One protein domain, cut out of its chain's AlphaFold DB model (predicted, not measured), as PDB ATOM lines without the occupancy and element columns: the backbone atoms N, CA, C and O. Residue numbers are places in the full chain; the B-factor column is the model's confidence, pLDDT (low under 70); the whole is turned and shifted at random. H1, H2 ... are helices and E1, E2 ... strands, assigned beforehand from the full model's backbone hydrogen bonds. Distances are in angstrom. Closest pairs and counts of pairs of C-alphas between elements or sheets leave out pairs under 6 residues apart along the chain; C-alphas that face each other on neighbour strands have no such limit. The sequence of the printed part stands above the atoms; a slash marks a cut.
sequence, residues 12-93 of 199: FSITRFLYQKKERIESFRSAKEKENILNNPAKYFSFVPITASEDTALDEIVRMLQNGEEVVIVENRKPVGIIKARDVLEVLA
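What this domain is: This is residues 12 to 93 of the 199 residues of the protein "CBS domain-containing protein" of Candidatus Aenigmarchaeota archaeon (UniProt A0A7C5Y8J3). Two separate lobes make a long, dumbbell-like shape: at one end H2 folds back beside H1, and at the other a small sheet of E1, E2 and E3 has H3 packed over one face, with H4 running on from E3. The stretch between H2 and E1 bridges the lobes. The printed part has 82 residues, with four named helices and three named strands in the order H1 H2 E1 H3 E2 E3 H4; the mixed sheet runs E1 E2 E3, and the class is mixed, helices and strands. It is only just extended, close to loose, with a radius of gyration of the C-alphas of 17.7 A and spans of 52 by 30 by 17 A.

Where its parts are: H1, residues 12 to 25, begins at C-alpha 12 (111.116, 241.561, 232.028) and is 19.9 A long. H2 is residues 31 to 38, 12.6 A; E1 residues 50 to 52, 7.0 A; H3 residues 58 to 66, 12.5 A. E2, residues 70 to 75, measures 16.4 A and E3, residues 78 to 84, 18.2 A. H4, residues 85 to 92, 10.6 A, ends at C-alpha 92 (106.031, 242.265, 206.944).

How they stand to each other: H1 and H2 form a helical hairpin and only just touch, with 3 pairs of C-alphas within 8 A, the closest Ile 25 and Glu 33 at 7.3 A; they run opposite ways at a shallow tilt of 16 degrees. E1 and E2 are parallel, with N 72 and O 50 at 2.9 A. E2 and E3 form an antiparallel hairpin, with N 73 and O 81 at 2.8 A. E1, H3 and E2 form a strand-helix-strand unit, two parallel strands with a helix between, and its crossover is right-handed. H3 is on the sheet at a height of 8.7 A, over E2. H3 and H4 only just touch, with 3 pairs of C-alphas within 8 A, closest at Leu 65 and Ala 85, 6.4 A. Every O i to N i+4 pair is within hydrogen-bond range in H3 and H4, against 9 of 10 in H1 and 1 of 4 in H2, where 3 of 5 O i to N i+3 pairs are.

The domain as a whole: The two C-alphas farthest apart, those of Arg 29 and Asp 55, are 52.4 A apart. The printed part has no cut, and the link from H2 to E1 is long, 11 residues. Residues 22 to 37 have pLDDT under 70.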
ATOM      1  N   PHE A  12     110.893 242.923 231.552       87.75
ATOM      2  CA  PHE A  12     111.116 241.561 232.028       87.75
ATOM      3  C   PHE A  12     112.314 241.474 232.977       87.75
ATOM      4  O   PHE A  12     112.246 240.797 234.004       87.75
ATOM      5  N   SER A  13     113.387 242.221 232.713       88.81
ATOM      6  CA  SER A  13     114.556 242.261 233.593       88.81
ATOM      7  C   SER A  13     114.240 242.937 234.934       88.81
ATOM      8  O   SER A  13     114.626 242.425 235.989       88.81
ATOM      9  N   ILE A  14     113.443 244.013 234.920       88.94
ATOM     10  CA  ILE A  14     112.941 244.668 236.139       88.94
ATOM     11  C   ILE A  14     112.021 243.726 236.924       88.94
ATOM     12  O   ILE A  14     112.209 243.532 238.125       88.94
ATOM     13  N   THR A  15     111.029 243.120 236.268       87.44
ATOM     14  CA  THR A  15     110.065 242.232 236.942       87.44
ATOM     15  C   THR A  15     110.744 241.002 237.536       87.44
ATOM     16  O   THR A  15     110.467 240.661 238.685       87.44
ATOM     17  N   ARG A  16     111.701 240.391 236.824       86.44
ATOM     18  CA  ARG A  16     112.518 239.282 237.337       86.44
ATOM     19  C   ARG A  16     113.305 239.680 238.583       86.44
ATOM     20  O   ARG A  16     113.310 238.935 239.562       86.44
ATOM     21  N   PHE A  17     113.933 240.853 238.571       87.12
ATOM     22  CA  PHE A  17     114.667 241.367 239.727       87.12
ATOM     23  C   PHE A  17     113.754 241.590 240.942       87.12
ATOM     24  O   PHE A  17     114.076 241.165 242.054       87.12
ATOM     25  N   LEU A  18     112.592 242.216 240.730       85.06
ATOM     26  CA  LEU A  18     111.608 242.451 241.788       85.06
ATOM     27  C   LEU A  18     111.065 241.139 242.364       85.06
ATOM     28  O   LEU A  18     110.913 241.026 243.580       85.06
ATOM     29  N   TYR A  19     110.821 240.139 241.513       83.00
ATOM     30  CA  TYR A  19     110.341 238.827 241.939       83.00
ATOM     31  C   TYR A  19     111.367 238.100 242.821       83.00
ATOM     32  O   TYR A  19     111.041 237.707 243.940       83.00
ATOM     33  N   GLN A  20     112.633 238.033 242.391       77.56
ATOM     34  CA  GLN A  20     113.721 237.427 243.176       77.56
ATOM     35  C   GLN A  20     113.927 238.107 244.540       77.56
ATOM     36  O   GLN A  20     114.268 237.465 245.534       77.56
ATOM     37  N   LYS A  21     113.735 239.429 244.614       70.50
ATOM     38  CA  LYS A  21     113.825 240.176 245.877       70.50
ATOM     39  C   LYS A  21     112.614 239.936 246.777       70.50
ATOM     40  O   LYS A  21     112.787 239.888 247.991       70.50
ATOM     41  N   LYS A  22     111.415 239.761 246.212       63.22
ATOM     42  CA  LYS A  22     110.193 239.488 246.980       63.22
ATOM     43  C   LYS A  22     110.284 238.163 247.746       63.22
ATOM     44  O   LYS A  22     109.973 238.160 248.932       63.22
ATOM     45  N   GLU A  23     110.808 237.103 247.123       60.25
ATOM     46  CA  GLU A  23     111.077 235.817 247.800       60.25
ATOM     47  C   GLU A  23     112.018 235.982 249.006       60.25
ATOM     48  O   GLU A  23     111.828 235.361 250.049       60.25
ATOM     49  N   ARG A  24     113.006 236.882 248.904       57.19
ATOM     50  CA  ARG A  24     113.911 237.207 250.018       57.19
ATOM     51  C   ARG A  24     113.229 237.994 251.138       57.19
ATOM     52  O   ARG A  24     113.473 237.705 252.303       57.19
ATOM     53  N   ILE A  25     112.374 238.959 250.817       57.72
ATOM     54  CA  ILE A  25     111.727 239.832 251.816       57.72
ATOM     55  C   ILE A  25     110.628 239.092 252.587       57.72
ATOM     56  O   ILE A  25     110.417 239.353 253.768       57.72
ATOM     57  N   GLU A  26     109.945 238.123 251.974       55.31
ATOM     58  CA  GLU A  26     108.965 237.297 252.697       55.31
ATOM     59  C   GLU A  26     109.605 236.482 253.839       55.31
ATOM     60  O   GLU A  26     108.919 236.155 254.809       55.31
ATOM     61  N   SER A  27     110.927 236.262 253.799       56.22
ATOM     62  CA  SER A  27     111.686 235.636 254.891       56.22
ATOM     63  C   SER A  27     112.095 236.590 256.033       56.22
ATOM     64  O   SER A  27     112.363 236.113 257.134       56.22
ATOM     65  N   PHE A  28     112.066 237.919 255.844       52.38
ATOM     66  CA  PHE A  28     112.436 238.912 256.868       52.38
ATOM     67  C   PHE A  28     111.529 240.163 256.814       52.38
ATOM     68  O   PHE A  28     111.573 240.982 255.904       52.38
ATOM     69  N   ARG A  29     110.664 240.343 257.823       52.56
ATOM     70  CA  ARG A  29     109.644 241.412 257.859       52.56
ATOM     71  C   ARG A  29     110.203 242.759 258.338       52.56
ATOM     72  O   ARG A  29     110.155 243.040 259.534       52.56
ATOM     73  N   SER A  30     110.670 243.648 257.455       55.94
ATOM     74  CA  SER A  30     110.969 245.042 257.849       55.94
ATOM     75  C   SER A  30     110.740 246.086 256.748       55.94
ATOM     76  O   SER A  30     111.168 245.934 255.609       55.94
ATOM     77  N   ALA A  31     110.094 247.204 257.108       55.47
ATOM     78  CA  ALA A  31     109.751 248.313 256.205       55.47
ATOM     79  C   ALA A  31     110.975 248.991 255.555       55.47
ATOM     80  O   ALA A  31     110.885 249.470 254.425       55.47
ATOM     81  N   LYS A  32     112.131 248.945 256.229       57.59
ATOM     82  CA  LYS A  32     113.423 249.460 255.746       57.59
ATOM     83  C   LYS A  32     113.924 248.740 254.481       57.59
ATOM     84  O   LYS A  32     114.687 249.311 253.711       57.59
ATOM     85  N   GLU A  33     113.485 247.502 254.233       58.38
ATOM     86  CA  GLU A  33     113.875 246.749 253.034       58.38
ATOM     87  C   GLU A  33     113.087 247.152 251.787       58.38
ATOM     88  O   GLU A  33     113.651 247.133 250.696       58.38
ATOM     89  N   LYS A  34     111.822 247.584 251.923       57.03
ATOM     90  CA  LYS A  34     111.013 248.051 250.781       57.03
ATOM     91  C   LYS A  34     111.608 249.302 250.133       57.03
ATOM     92  O   LYS A  34     111.661 249.386 248.909       57.03
ATOM     93  N   GLU A  35     112.109 250.229 250.947       56.56
ATOM     94  CA  GLU A  35     112.804 251.447 250.498       56.56
ATOM     95  C   GLU A  35     114.106 251.118 249.738       56.56
ATOM     96  O   GLU A  35     114.488 251.795 248.786       56.56
ATOM     97  N   ASN A  36     114.746 250.002 250.099       65.56
ATOM     98  CA  ASN A  36     115.998 249.539 249.510       65.56
ATOM     99  C   ASN A  36     115.808 248.859 248.140       65.56
ATOM    100  O   ASN A  36     116.764 248.743 247.379       65.56
ATOM    101  N   ILE A  37     114.593 248.414 247.783       68.88
ATOM    102  CA  ILE A  37     114.312 247.811 246.464       68.88
ATOM    103  C   ILE A  37     114.399 248.861 245.352       68.88
ATOM    104  O   ILE A  37     114.960 248.586 244.291       68.88
ATOM    105  N   LEU A  38     113.880 250.065 245.601       72.94
ATOM    106  CA  LEU A  38     113.828 251.139 244.606       72.94
ATOM    107  C   LEU A  38     115.198 251.802 244.378       72.94
ATOM    108  O   LEU A  38     115.448 252.320 243.296       72.94
ATOM    109  N   ASN A  39     116.111 251.707 245.349       80.31
ATOM    110  CA  ASN A  39     117.454 252.296 245.295       80.31
ATOM    111  C   ASN A  39     118.546 251.295 244.866       80.31
ATOM    112  O   ASN A  39     119.686 251.369 245.328       80.31
ATOM    113  N   ASN A  40     118.224 250.341 243.984       83.06
ATOM    114  CA  ASN A  40     119.227 249.418 243.444       83.06
ATOM    115  C   ASN A  40     119.882 249.975 242.167       83.06
ATOM    116  O   ASN A  40     119.184 250.452 241.275       83.06
ATOM    117  N   PRO A  41     121.214 249.857 242.023       86.62
ATOM    118  CA  PRO A  41     121.907 250.138 240.773       86.62
ATOM    119  C   PRO A  41     121.351 249.349 239.578       86.62
ATOM    120  O   PRO A  41     121.204 248.128 239.650       86.62
ATOM    121  N   ALA A  42     121.174 250.041 238.451       87.38
ATOM    122  CA  ALA A  42     120.760 249.506 237.148       87.38
ATOM    123  C   ALA A  42     121.486 248.210 236.736       87.38
ATOM    124  O   ALA A  42     120.861 247.273 236.248       87.38
ATOM    125  N   LYS A  43     122.793 248.116 237.021       88.00
ATOM    126  CA  LYS A  43     123.625 246.939 236.719       88.00
ATOM    127  C   LYS A  43     123.120 245.621 237.329       88.00
ATOM    128  O   LYS A  43     123.515 244.556 236.876       88.00
ATOM    129  N   TYR A  44     122.306 245.676 238.387       86.56
ATOM    130  CA  TYR A  44     121.785 244.480 239.061       86.56
ATOM    131  C   TYR A  44     120.553 243.882 238.385       86.56
ATOM    132  O   TYR A  44     120.176 242.757 238.701       86.56
ATOM    133  N   PHE A  45     119.932 244.624 237.473       88.25
ATOM    134  CA  PHE A  45     118.764 244.185 236.715       88.25
ATOM    135  C   PHE A  45     118.891 244.506 235.221       88.25
ATOM    136  O   PHE A  45     117.901 244.497 234.488       88.25
ATOM    137  N   SER A  46     120.117 244.767 234.765       90.25
ATOM    138  CA  SER A  46     120.481 244.819 233.354       90.25
ATOM    139  C   SER A  46     120.888 243.440 232.846       90.25
ATOM    140  O   SER A  46     121.424 242.627 233.597       90.25
ATOM    141  N   PHE A  47     120.711 243.208 231.553       88.38
ATOM    142  CA  PHE A  47     121.184 242.019 230.850       88.38
ATOM    143  C   PHE A  47     122.077 242.416 229.670       88.38
ATOM    144  O   PHE A  47     122.126 243.585 229.278       88.38
ATOM    145  N   VAL A  48     122.799 241.445 229.114       89.12
ATOM    146  CA  VAL A  48     123.573 241.635 227.882       89.12
ATOM    147  C   VAL A  48     122.616 241.449 226.702       89.12
ATOM    148  O   VAL A  48     122.105 240.339 226.540       89.12
ATOM    149  N   PRO A  49     122.312 242.502 225.923       89.25
ATOM    150  CA  PRO A  49     121.389 242.378 224.804       89.25
ATOM    151  C   PRO A  49     122.032 241.632 223.637       89.25
ATOM    152  O   PRO A  49     123.253 241.636 223.477       89.25
ATOM    153  N   ILE A  50     121.192 241.049 222.782       91.88
ATOM    154  CA  ILE A  50     121.617 240.644 221.443       91.88
ATOM    155  C   ILE A  50     121.845 241.925 220.640       91.88
ATOM    156  O   ILE A  50     121.006 242.829 220.662       91.88
ATOM    157  N   THR A  51     122.986 242.019 219.963       93.31
ATOM    158  CA  THR A  51     123.372 243.211 219.203       93.31
ATOM    159  C   THR A  51     123.571 242.896 217.732       93.31
ATOM    160  O   THR A  51     124.106 241.839 217.408       93.31
ATOM    161  N   ALA A  52     123.222 243.849 216.873       94.25
ATOM    162  CA  ALA A  52     123.453 243.801 215.432       94.25
ATOM    163  C   ALA A  52     124.004 245.146 214.932       94.25
ATOM    164  O   ALA A  52     123.886 246.163 215.621       94.25
ATOM    165  N   SER A  53     124.615 245.157 213.751       93.88
ATOM    166  CA  SER A  53     125.041 246.379 213.060       93.88
ATOM    167  C   SER A  53     123.920 246.922 212.163       93.88
ATOM    168  O   SER A  53     122.952 246.217 211.876       93.88
ATOM    169  N   GLU A  54     124.024 248.176 211.712       91.19
ATOM    170  CA  GLU A  54     123.004 248.789 210.839       91.19
ATOM    171  C   GLU A  54     122.845 248.085 209.481       91.19
ATOM    172  O   GLU A  54     121.775 248.137 208.881       91.19
ATOM    173  N   ASP A  55     123.892 247.413 209.005       92.94
ATOM    174  CA  ASP A  55     123.925 246.664 207.746       92.94
ATOM    175  C   ASP A  55     123.452 245.205 207.878       92.94
ATOM    176  O   ASP A  55     123.402 244.483 206.882       92.94
ATOM    177  N   THR A  56     123.071 244.763 209.083       94.62
ATOM    178  CA  THR A  56     122.565 243.400 209.311       94.62
ATOM    179  C   THR A  56     121.238 243.175 208.573       94.62
ATOM    180  O   THR A  56     120.311 243.983 208.649       94.62
ATOM    181  N   ALA A  57     121.123 242.049 207.862       94.06
ATOM    182  CA  ALA A  57     119.954 241.733 207.045       94.06
ATOM    183  C   ALA A  57     118.708 241.383 207.885       94.06
ATOM    184  O   ALA A  57     118.797 240.853 208.992       94.06
ATOM    185  N   LEU A  58     117.510 241.641 207.339       90.56
ATOM    186  CA  LEU A  58     116.241 241.439 208.055       90.56
ATOM    187  C   LEU A  58     116.017 239.981 208.487       90.56
ATOM    188  O   LEU A  58     115.491 239.739 209.570       90.56
ATOM    189  N   ASP A  59     116.386 239.005 207.661       92.94
ATOM    190  CA  ASP A  59     116.241 237.583 207.984       92.94
ATOM    191  C   ASP A  59     117.152 237.159 209.146       92.94
ATOM    192  O   ASP A  59     116.756 236.347 209.985       92.94
ATOM    193  N   GLU A  60     118.338 237.755 209.244       93.88
ATOM    194  CA  GLU A  60     119.237 237.581 210.382       93.88
ATOM    195  C   GLU A  60     118.665 238.232 211.649       93.88
ATOM    196  O   GLU A  60     118.608 237.582 212.696       93.88
ATOM    197  N   ILE A  61     118.120 239.450 211.545       93.94
ATOM    198  CA  ILE A  61     117.401 240.109 212.647       93.94
ATOM    199  C   ILE A  61     116.223 239.250 213.133       93.94
ATOM    200  O   ILE A  61     116.030 239.092 214.339       93.94
ATOM    201  N   VAL A  62     115.462 238.628 212.225       92.44
ATOM    202  CA  VAL A  62     114.378 237.695 212.579       92.44
ATOM    203  C   VAL A  62     114.914 236.503 213.376       92.44
ATOM    204  O   VAL A  62     114.334 236.155 214.403       92.44
ATOM    205  N   ARG A  63     116.027 235.889 212.953       92.38
ATOM    206  CA  ARG A  63     116.657 234.772 213.687       92.38
ATOM    207  C   ARG A  63     117.162 235.199 215.063       92.38
ATOM    208  O   ARG A  63     117.040 234.441 216.024       92.38
ATOM    209  N   MET A  64     117.707 236.406 215.184       92.56
ATOM    210  CA  MET A  64     118.119 236.969 216.470       92.56
ATOM    211  C   MET A  64     116.920 237.160 217.411       92.56
ATOM    212  O   MET A  64     116.979 236.744 218.567       92.56
ATOM    213  N   LEU A  65     115.807 237.694 216.897       91.31
ATOM    214  CA  LEU A  65     114.550 237.882 217.636       91.31
ATOM    215  C   LEU A  65     113.829 236.569 217.994       91.31
ATOM    216  O   LEU A  65     112.947 236.564 218.846       91.31
ATOM    217  N   GLN A  66     114.175 235.435 217.380       87.75
ATOM    218  CA  GLN A  66     113.675 234.128 217.833       87.75
ATOM    219  C   GLN A  66     114.326 233.684 219.149       87.75
ATOM    220  O   GLN A  66     113.730 232.917 219.902       87.75
ATOM    221  N   ASN A  67     115.539 234.168 219.426       82.06
ATOM    222  CA  ASN A  67     116.330 233.800 220.600       82.06
ATOM    223  C   ASN A  67     116.321 234.877 221.698       82.06
ATOM    224  O   ASN A  67     116.900 234.673 222.764       82.06
ATOM    225  N   GLY A  68     115.678 236.019 221.453       76.25
ATOM    226  CA  GLY A  68     115.597 237.131 222.393       76.25
ATOM    227  C   GLY A  68     114.446 238.076 222.065       76.25
ATOM    228  O   GLY A  68     113.902 238.060 220.972       76.25
ATOM    229  N   GLU A  69     114.055 238.910 223.023       78.38
ATOM    230  CA  GLU A  69     112.877 239.782 222.874       78.38
ATOM    231  C   GLU A  69     113.130 241.002 221.977       78.38
ATOM    232  O   GLU A  69     112.207 241.540 221.358       78.38
ATOM    233  N   GLU A  70     114.381 241.456 221.930       90.88
ATOM    234  CA  GLU A  70     114.801 242.663 221.231       90.88
ATOM    235  C   GLU A  70     116.261 242.559 220.781       90.88
ATOM    236  O   GLU A  70     117.075 241.869 221.401       90.88
ATOM    237  N   VAL A  71     116.578 243.264 219.697       93.81
ATOM    238  CA  VAL A  71     117.932 243.387 219.150       93.81
ATOM    239  C   VAL A  71     118.343 244.848 219.225       93.81
ATOM    240  O   VAL A  71     117.643 245.725 218.721       93.81
ATOM    241  N   VAL A  72     119.473 245.127 219.869       93.81
ATOM    242  CA  VAL A  72     120.027 246.481 219.968       93.81
ATOM    243  C   VAL A  72     120.943 246.723 218.774       93.81
ATOM    244  O   VAL A  72     121.906 245.990 218.564       93.81
ATOM    245  N   ILE A  73     120.657 247.764 217.999       95.19
ATOM    246  CA  ILE A  73     121.498 248.169 216.876       95.19
ATOM    247  C   ILE A  73     122.646 249.017 217.405       95.19
ATOM    248  O   ILE A  73     122.428 249.965 218.168       95.19
ATOM    249  N   VAL A  74     123.867 248.649 217.030       91.88
ATOM    250  CA  VAL A  74     125.103 249.248 217.524       91.88
ATOM    251  C   VAL A  74     125.966 249.699 216.353       91.88
ATOM    252  O   VAL A  74     126.314 248.903 215.486       91.88
ATOM    253  N   GLU A  75     126.392 250.957 216.384       90.38
ATOM    254  CA  GLU A  75     127.356 251.524 215.442       90.38
ATOM    255  C   GLU A  75     128.552 252.075 216.229       90.38
ATOM    256  O   GLU A  75     128.386 252.791 217.217       90.38
ATOM    257  N   ASN A  76     129.783 251.713 215.851       86.31
ATOM    258  CA  ASN A  76     131.002 252.147 216.555       86.31
ATOM    259  C   ASN A  76     130.949 251.932 218.087       86.31
ATOM    260  O   ASN A  76     131.406 252.770 218.863       86.31
ATOM    261  N   ARG A  77     130.381 250.794 218.525       83.25
ATOM    262  CA  ARG A  77     130.125 250.409 219.935       83.25
ATOM    263  C   ARG A  77     129.071 251.238 220.678       83.25
ATOM    264  O   ARG A  77     128.840 250.978 221.861       83.25
ATOM    265  N   LYS A  78     128.406 252.181 220.012       89.25
ATOM    266  CA  LYS A  78     127.334 252.997 220.589       89.25
ATOM    267  C   LYS A  78     125.969 252.436 220.186       89.25
ATOM    268  O   LYS A  78     125.786 252.105 219.017       89.25
ATOM    269  N   PRO A  79     125.005 252.323 221.113       91.56
ATOM    270  CA  PRO A  79     123.649 251.933 220.755       91.56
ATOM    271  C   PRO A  79     122.975 253.063 219.967       91.56
ATOM    272  O   PRO A  79     122.897 254.192 220.449       91.56
ATOM    273  N   VAL A  80     122.483 252.749 218.771       93.31
ATOM    274  CA  VAL A  80     121.806 253.700 217.869       93.31
ATOM    275  C   VAL A  80     120.315 253.398 217.708       93.31
ATOM    276  O   VAL A  80     119.536 254.294 217.390       93.31
ATOM    277  N   GLY A  81     119.884 252.167 218.000       92.12
ATOM    278  CA  GLY A  81     118.481 251.773 217.890       92.12
ATOM    279  C   GLY A  81     118.152 250.462 218.597       92.12
ATOM    280  O   GLY A  81     119.032 249.767 219.101       92.12
ATOM    281  N   ILE A  82     116.863 250.130 218.645       93.75
ATOM    282  CA  ILE A  82     116.345 248.860 219.166       93.75
ATOM    283  C   ILE A  82     115.277 248.370 218.190       93.75
ATOM    284  O   ILE A  82     114.383 249.138 217.846       93.75
ATOM    285  N   ILE A  83     115.365 247.108 217.773       93.62
ATOM    286  CA  ILE A  83     114.358 246.430 216.955       93.62
ATOM    287  C   ILE A  83     113.656 245.382 217.814       93.62
ATOM    288  O   ILE A  83     114.304 244.557 218.462       93.62
ATOM    289  N   LYS A  84     112.324 245.394 217.799       93.06
ATOM    290  CA  LYS A  84     111.463 244.407 218.458       93.06
ATOM    291  C   LYS A  84     110.713 243.578 217.425       93.06
ATOM    292  O   LYS A  84     110.517 243.994 216.285       93.06
ATOM    293  N   ALA A  85     110.191 242.430 217.855       89.56
ATOM    294  CA  ALA A  85     109.372 241.563 217.002       89.56
ATOM    295  C   ALA A  85     108.183 242.300 216.354       89.56
ATOM    296  O   ALA A  85     107.852 242.046 215.198       89.56
ATOM    297  N   ARG A  86     107.570 243.256 217.069       87.19
ATOM    298  CA  ARG A  86     106.490 244.096 216.533       87.19
ATOM    299  C   ARG A  86     106.930 244.899 215.307       87.19
ATOM    300  O   ARG A  86     106.172 244.960 214.350       87.19
ATOM    301  N   ASP A  87     108.118 245.494 215.336       89.00
ATOM    302  CA  ASP A  87     108.594 246.363 214.254       89.00
ATOM    303  C   ASP A  87     108.784 245.550 212.967       89.00
ATOM    304  O   ASP A  87     108.385 245.966 211.882       89.00
ATOM    305  N   VAL A  88     109.299 244.326 213.105       88.56
ATOM    306  CA  VAL A  88     109.405 243.367 212.000       88.56
ATOM    307  C   VAL A  88     108.026 242.980 211.465       88.56
ATOM    308  O   VAL A  88     107.819 242.964 210.253       88.56
ATOM    309  N   LEU A  89     107.065 242.699 212.349       83.75
ATOM    310  CA  LEU A  89     105.694 242.391 211.939       83.75
ATOM    311  C   LEU A  89     105.027 243.570 211.231       83.75
ATOM    312  O   LEU A  89     104.311 243.335 210.271       83.75
ATOM    313  N   GLU A  90     105.264 244.815 211.640       80.62
ATOM    314  CA  GLU A  90     104.726 245.997 210.950       80.62
ATOM    315  C   GLU A  90     105.302 246.164 209.535       80.62
ATOM    316  O   GLU A  90     104.594 246.611 208.635       80.62
ATOM    317  N   VAL A  91     106.561 245.771 209.319       80.19
ATOM    318  CA  VAL A  91     107.195 245.782 207.989       80.19
ATOM    319  C   VAL A  91     106.675 244.647 207.103       80.19
ATOM    320  O   VAL A  91     106.467 244.848 205.907       80.19
ATOM    321  N   LEU A  92     106.480 243.455 207.674       76.94
ATOM    322  CA  LEU A  92     106.031 242.265 206.944       76.94
ATOM    323  C   LEU A  92     104.509 242.200 206.771       76.94
ATOM    324  O   LEU A  92     104.026 241.516 205.867       76.94
ATOM    325  N   ALA A  93     103.749 242.878 207.631       71.19
ATOM    326  CA  ALA A  93     102.302 242.905 207.550       71.19
ATOM    327  C   ALA A  93     101.881 243.544 206.219       71.19
ATOM    328  O   ALA A  93     102.344 244.638 205.877       71.19
TER     329      ALA A  93